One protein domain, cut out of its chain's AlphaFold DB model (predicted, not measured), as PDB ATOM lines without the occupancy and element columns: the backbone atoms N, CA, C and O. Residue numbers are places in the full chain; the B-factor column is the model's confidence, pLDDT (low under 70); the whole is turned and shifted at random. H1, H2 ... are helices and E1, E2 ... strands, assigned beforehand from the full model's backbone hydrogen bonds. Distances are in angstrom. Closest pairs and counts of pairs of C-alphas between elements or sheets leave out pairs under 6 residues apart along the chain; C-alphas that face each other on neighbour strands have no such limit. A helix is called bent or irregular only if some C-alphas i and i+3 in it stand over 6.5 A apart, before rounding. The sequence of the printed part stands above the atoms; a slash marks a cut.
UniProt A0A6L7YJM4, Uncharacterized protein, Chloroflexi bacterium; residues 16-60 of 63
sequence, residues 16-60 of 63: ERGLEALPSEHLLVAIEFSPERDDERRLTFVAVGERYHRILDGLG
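AT A GLANCE: This is residues 16 to 60 of the 63 residues of an uncharacterized protein of Chloroflexi bacterium (UniProt A0A6L7YJM4). A long hairpin of two strands, E1 and E2, has a helix near its open end on each side: H1 sticks out free before E1, and H2 folds back beside the end of the hairpin, close to both strands. The printed part has 45 residues, with two named helices and two named strands in the order H1, E1, E2, H2, and the class is mixed, helices and strands. The sheet, order E1 - E2, is antiparallel. The whole is loose, with a radius of gyration of the C-alphas of 13.2 A, and flat, spanning 34 by 29 by 10 A.

HOW THE PARTS SIT: H1, residues 16 to 21, is apart from E2, residues 41 to 48, and from H2, residues 50 to 58. E1, residues 26 to 33, and E2 form a hairpin, antiparallel with 163 degrees between their directions. N 28 and O 46 are within hydrogen-bond range at 2.9 A, as are N 42 and O 32 at 2.8 A. The closest C-alphas of E1 and H2 are those of Leu 27 and Tyr 52, 5.8 A apart. Those of E2 and H2 are Ala 47 and His 53, 5.3 A apart. In H2 every O i to N i+4 pair is within hydrogen-bond range; in H1 0 of 2 are, and 1 of 3 O i to N i+3 pairs.

IN THESE COORDINATES: H1 begins at C-alpha 16, (-42.139, -28.322, -25.564), and measures 10.0 A; it is irregular, with C-alphas 17 and 20 8.9 A apart. E1 measures 22.9 A and ends at C-alpha 33, (-49.969, -15.610, -14.867). E2 measures 22.3 A. H2 measures 12.4 A and ends at C-alpha 58, (-25.767, -9.219, -18.441).

THE WHOLE: The two C-alphas farthest apart, of Ala 21 and Glu 36, are 35.5 A apart. Residues 16 to 22, of which 16 to 21 belong to H1, stand free. The links H1 to E1 and E2 to H2 are tight, and E1 to E2 is short. The printed part has no cut, and no printed residue is under 70 in pLDDT.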
ATOM      1  N   GLU A  16     -41.764 -27.002 -26.065       93.06
ATOM      2  CA  GLU A  16     -42.139 -28.322 -25.564       93.06
ATOM      3  C   GLU A  16     -42.700 -29.253 -26.648       93.06
ATOM      4  O   GLU A  16     -42.597 -30.472 -26.531       93.06
ATOM      5  N   ARG A  17     -43.243 -28.700 -27.743       94.31
ATOM      6  CA  ARG A  17     -43.769 -29.486 -28.871       94.31
ATOM      7  C   ARG A  17     -42.676 -30.069 -29.771       94.31
ATOM      8  O   ARG A  17     -42.995 -30.843 -30.671       94.31
ATOM      9  N   GLY A  18     -41.417 -29.692 -29.561       90.75
ATOM     10  CA  GLY A  18     -40.296 -30.076 -30.414       90.75
ATOM     11  C   GLY A  18     -38.949 -30.039 -29.700       90.75
ATOM     12  O   GLY A  18     -37.961 -29.663 -30.324       90.75
ATOM     13  N   LEU A  19     -38.898 -30.418 -28.416       83.81
ATOM     14  CA  LEU A  19     -37.681 -30.344 -27.592       83.81
ATOM     15  C   LEU A  19     -36.475 -31.028 -28.240       83.81
ATOM     16  O   LEU A  19     -35.366 -30.510 -28.175       83.81
ATOM     17  N   GLU A  20     -36.698 -32.153 -28.918       88.88
ATOM     18  CA  GLU A  20     -35.642 -32.926 -29.583       88.88
ATOM     19  C   GLU A  20     -34.998 -32.192 -30.770       88.88
ATOM     20  O   GLU A  20     -33.878 -32.511 -31.163       88.88
ATOM     21  N   ALA A  21     -35.688 -31.203 -31.346       91.00
ATOM     22  CA  ALA A  21     -35.179 -30.387 -32.445       91.00
ATOM     23  C   ALA A  21     -34.467 -29.113 -31.962       91.00
ATOM     24  O   ALA A  21     -33.842 -28.416 -32.769       91.00
ATOM     25  N   LEU A  22     -34.576 -28.779 -30.671       89.62
ATOM     26  CA  LEU A  22     -33.941 -27.591 -30.122       89.62
ATOM     27  C   LEU A  22     -32.431 -27.797 -29.977       89.62
ATOM     28  O   LEU A  22     -31.965 -28.904 -29.694       89.62
ATOM     29  N   PRO A  23     -31.636 -26.725 -30.123       92.19
ATOM     30  CA  PRO A  23     -30.232 -26.773 -29.758       92.19
ATOM     31  C   PRO A  23     -30.055 -27.180 -28.289       92.19
ATOM     32  O   PRO A  23     -30.799 -26.735 -27.410       92.19
ATOM     33  N   SER A  24     -29.012 -27.967 -28.019       92.69
ATOM     34  CA  SER A  24     -28.657 -28.417 -26.665       92.69
ATOM     35  C   SER A  24     -28.362 -27.268 -25.696       92.69
ATOM     36  O   SER A  24     -28.464 -27.448 -24.489       92.69
ATOM     37  N   GLU A  25     -28.008 -26.091 -26.222       95.12
ATOM     38  CA  GLU A  25     -27.863 -24.850 -25.465       95.12
ATOM     39  C   GLU A  25     -28.896 -23.819 -25.933       95.12
ATOM     40  O   GLU A  25     -28.967 -23.483 -27.122       95.12
ATOM     41  N   HIS A  26     -29.659 -23.268 -24.995       94.56
ATOM     42  CA  HIS A  26     -30.700 -22.273 -25.245       94.56
ATOM     43  C   HIS A  26     -30.976 -21.441 -23.981       94.56
ATOM     44  O   HIS A  26     -30.524 -21.765 -22.884       94.56
ATOM     45  N   LEU A  27     -31.735 -20.356 -24.136       95.06
ATOM     46  CA  LEU A  27     -32.355 -19.638 -23.024       95.06
ATOM     47  C   LEU A  27     -33.846 -19.959 -23.043       95.06
ATOM     48  O   LEU A  27     -34.537 -19.593 -23.993       95.06
ATOM     49  N   LEU A  28     -34.331 -20.645 -22.013       94.81
ATOM     50  CA  LEU A  28     -35.755 -20.886 -21.838       94.81
ATOM     51  C   LEU A  28     -36.379 -19.691 -21.114       94.81
ATOM     52  O   LEU A  28     -35.859 -19.235 -20.093       94.81
ATOM     53  N   VAL A  29     -37.502 -19.203 -21.638       95.38
ATOM     54  CA  VAL A  29     -38.300 -18.139 -21.024       95.38
ATOM     55  C   VAL A  29     -39.702 -18.682 -20.794       95.38
ATOM     56  O   VAL A  29     -40.417 -18.969 -21.751       95.38
ATOM     57  N   ALA A  30     -40.083 -18.832 -19.529       95.19
ATOM     58  CA  ALA A  30     -41.436 -19.202 -19.139       95.19
ATOM     59  C   ALA A  30     -42.223 -17.948 -18.750       95.19
ATOM     60  O   ALA A  30     -41.708 -17.084 -18.036       95.19
ATOM     61  N   ILE A  31     -43.462 -17.859 -19.232       95.69
ATOM     62  CA  ILE A  31     -44.382 -16.753 -18.959       95.69
ATOM     63  C   ILE A  31     -45.612 -17.336 -18.277       95.69
ATOM     64  O   ILE A  31     -46.364 -18.093 -18.885       95.69
ATOM     65  N   GLU A  32     -45.821 -16.965 -17.021       95.38
ATOM     66  CA  GLU A  32     -46.916 -17.472 -16.199       95.38
ATOM     67  C   GLU A  32     -47.801 -16.314 -15.734       95.38
ATOM     68  O   GLU A  32     -47.340 -15.180 -15.570       95.38
ATOM     69  N   PHE A  33     -49.088 -16.580 -15.516       96.12
ATOM     70  CA  PHE A  33     -49.969 -15.610 -14.867       96.12
ATOM     71  C   PHE A  33     -49.524 -15.379 -13.420       96.12
ATOM     72  O   PHE A  33     -49.149 -16.326 -12.726       96.12
ATOM     73  N   SER A  34     -49.575 -14.128 -12.957       94.06
ATOM     74  CA  SER A  34     -49.429 -13.856 -11.528       94.06
ATOM     75  C   SER A  34     -50.712 -14.286 -10.807       94.06
ATOM     76  O   SER A  34     -51.800 -13.936 -11.264       94.06
ATOM     77  N   PRO A  35     -50.629 -15.028  -9.690       91.00
ATOM     78  CA  PRO A  35     -51.817 -15.449  -8.949       91.00
ATOM     79  C   PRO A  35     -52.548 -14.277  -8.276       91.00
ATOM     80  O   PRO A  35     -53.698 -14.425  -7.877       91.00
ATOM     81  N   GLU A  36     -51.881 -13.130  -8.126       92.69
ATOM     82  CA  GLU A  36     -52.394 -11.972  -7.389       92.69
ATOM     83  C   GLU A  36     -53.120 -10.963  -8.289       92.69
ATOM     84  O   GLU A  36     -53.943 -10.188  -7.798       92.69
ATOM     85  N   ARG A  37     -52.819 -10.946  -9.597       93.88
ATOM     86  CA  ARG A  37     -53.306  -9.932 -10.544       93.88
ATOM     87  C   ARG A  37     -53.409 -10.455 -11.979       93.88
ATOM     88  O   ARG A  37     -52.433 -10.949 -12.540       93.88
ATOM     89  N   ASP A  38     -54.554 -10.214 -12.617       92.50
ATOM     90  CA  ASP A  38     -54.851 -10.673 -13.985       92.50
ATOM     91  C   ASP A  38     -53.994  -9.997 -15.075       92.50
ATOM     92  O   ASP A  38     -53.769 -10.555 -16.156       92.50
ATOM     93  N   ASP A  39     -53.486  -8.793 -14.804       95.88
ATOM     94  CA  ASP A  39     -52.655  -7.996 -15.713       95.88
ATOM     95  C   ASP A  39     -51.146  -8.190 -15.501       95.88
ATOM     96  O   ASP A  39     -50.338  -7.629 -16.241       95.88
ATOM     97  N   GLU A  40     -50.754  -9.025 -14.540       97.25
ATOM     98  CA  GLU A  40     -49.358  -9.257 -14.182       97.25
ATOM     99  C   GLU A  40     -48.876 -10.637 -14.653       97.25
ATOM    100  O   GLU A  40     -49.633 -11.614 -14.706       97.25
ATOM    101  N   ARG A  41     -47.598 -10.727 -15.037       95.56
ATOM    102  CA  ARG A  41     -46.958 -11.976 -15.464       95.56
ATOM    103  C   ARG A  41     -45.678 -12.215 -14.686       95.56
ATOM    104  O   ARG A  41     -44.884 -11.297 -14.492       95.56
ATOM    105  N   ARG A  42     -45.449 -13.473 -14.319       94.56
ATOM    106  CA  ARG A  42     -44.162 -13.952 -13.826       94.56
ATOM    107  C   ARG A  42     -43.337 -14.434 -15.010       94.56
ATOM    108  O   ARG A  42     -43.792 -15.273 -15.783       94.56
ATOM    109  N   LEU A  43     -42.133 -13.887 -15.140       94.44
ATOM    110  CA  LEU A  43     -41.149 -14.322 -16.123       94.44
ATOM    111  C   LEU A  43     -40.052 -15.108 -15.409       94.44
ATOM    112  O   LEU A  43     -39.378 -14.564 -14.536       94.44
ATOM    113  N   THR A  44     -39.861 -16.362 -15.805       94.81
ATOM    114  CA  THR A  44     -38.749 -17.193 -15.333       94.81
ATOM    115  C   THR A  44     -37.774 -17.417 -16.483       94.81
ATOM    116  O   THR A  44     -38.172 -17.871 -17.558       94.81
ATOM    117  N   PHE A  45     -36.495 -17.121 -16.256       95.00
ATOM    118  CA  PHE A  45     -35.426 -17.294 -17.237       95.00
ATOM    119  C   PHE A  45     -34.507 -18.431 -16.797       95.00
ATOM    120  O   PHE A  45     -33.944 -18.382 -15.705       95.00
ATOM    121  N   VAL A  46     -34.324 -19.437 -17.651       94.69
ATOM    122  CA  VAL A  46     -33.424 -20.567 -17.384       94.69
ATOM    123  C   VAL A  46     -32.388 -20.643 -18.493       94.69
ATOM    124  O   VAL A  46     -32.701 -20.947 -19.645       94.69
ATOM    125  N   ALA A  47     -31.142 -20.334 -18.145       95.50
ATOM    126  CA  ALA A  47     -30.016 -20.457 -19.055       95.50
ATOM    127  C   ALA A  47     -29.521 -21.907 -19.105       95.50
ATOM    128  O   ALA A  47     -29.266 -22.518 -18.069       95.50
ATOM    129  N   VAL A  48     -29.343 -22.432 -20.318       94.31
ATOM    130  CA  VAL A  48     -28.707 -23.727 -20.572       94.31
ATOM    131  C   VAL A  48     -27.488 -23.486 -21.455       94.31
ATOM    132  O   VAL A  48     -27.620 -23.220 -22.649       94.31
ATOM    133  N   GLY A  49     -26.296 -23.571 -20.862       95.88
ATOM    134  CA  GLY A  49     -25.014 -23.369 -21.541       95.88
ATOM    135  C   GLY A  49     -24.379 -21.996 -21.290       95.88
ATOM    136  O   GLY A  49     -25.050 -20.990 -21.052       95.88
ATOM    137  N   GLU A  50     -23.048 -21.951 -21.375       95.75
ATOM    138  CA  GLU A  50     -22.203 -20.802 -20.996       95.75
ATOM    139  C   GLU A  50     -22.526 -19.511 -21.755       95.75
ATOM    140  O   GLU A  50     -22.378 -18.396 -21.245       95.75
ATOM    141  N   ARG A  51     -22.967 -19.625 -23.012       93.44
ATOM    142  CA  ARG A  51     -23.407 -18.458 -23.784       93.44
ATOM    143  C   ARG A  51     -24.612 -17.787 -23.131       93.44
ATOM    144  O   ARG A  51     -24.651 -16.561 -23.071       93.44
ATOM    145  N   TYR A  52     -25.588 -18.570 -22.684       94.88
ATOM    146  CA  TYR A  52     -26.855 -18.053 -22.181       94.88
ATOM    147  C   TYR A  52     -26.764 -17.645 -20.710       94.88
ATOM    148  O   TYR A  52     -27.425 -16.681 -20.336       94.88
ATOM    149  N   HIS A  53     -25.877 -18.264 -19.920       95.12
ATOM    150  CA  HIS A  53     -25.526 -17.765 -18.584       95.12
ATOM    151  C   HIS A  53     -24.990 -16.334 -18.655       95.12
ATOM    152  O   HIS A  53     -25.530 -15.448 -18.007       95.12
ATOM    153  N   ARG A  54     -24.039 -16.064 -19.559       94.31
ATOM    154  CA  ARG A  54     -23.513 -14.703 -19.759       94.31
ATOM    155  C   ARG A  54     -24.573 -13.695 -20.202       94.31
ATOM    156  O   ARG A  54     -24.485 -12.525 -19.841       94.31
ATOM    157  N   ILE A  55     -25.555 -14.123 -21.000       93.00
ATOM    158  CA  ILE A  55     -26.691 -13.266 -21.376       93.00
ATOM    159  C   ILE A  55     -27.533 -12.943 -20.137       93.00
ATOM    160  O   ILE A  55     -27.867 -11.779 -19.926       93.00
ATOM    161  N   LEU A  56     -27.850 -13.949 -19.318       92.94
ATOM    162  CA  LEU A  56     -28.648 -13.780 -18.106       92.94
ATOM    163  C   LEU A  56     -27.943 -12.890 -17.068       92.94
ATOM    164  O   LEU A  56     -28.567 -11.981 -16.520       92.94
ATOM    165  N   ASP A  57     -26.635 -13.073 -16.888       91.88
ATOM    166  CA  ASP A  57     -25.802 -12.224 -16.032       91.88
ATOM    167  C   ASP A  57     -25.821 -10.762 -16.509       91.88
ATOM    168  O   ASP A  57     -25.977  -9.833 -15.715       91.88
ATOM    169  N   GLY A  58     -25.717 -10.547 -17.826       90.81
ATOM    170  CA  GLY A  58     -25.767  -9.219 -18.441       90.81
ATOM    171  C   GLY A  58     -27.130  -8.526 -18.330       90.81
ATOM    172  O   GLY A  58     -27.185  -7.298 -18.293       90.81
ATOM    173  N   LEU A  59     -28.222  -9.290 -18.231       85.38
ATOM    174  CA  LEU A  59     -29.576  -8.773 -17.987       85.38
ATOM    175  C   LEU A  59     -29.778  -8.300 -16.536       85.38
ATOM    176  O   LEU A  59     -30.816  -7.723 -16.222       85.38
ATOM    177  N   GLY A  60     -28.806  -8.536 -15.646       74.56
ATOM    178  CA  GLY A  60     -28.955  -8.277 -14.215       74.56
ATOM    179  C   GLY A  60     -29.894  -9.271 -13.527       74.56
ATOM    180  O   GLY A  60     -30.331  -9.012 -12.405       74.56
TER     181      GLY A  60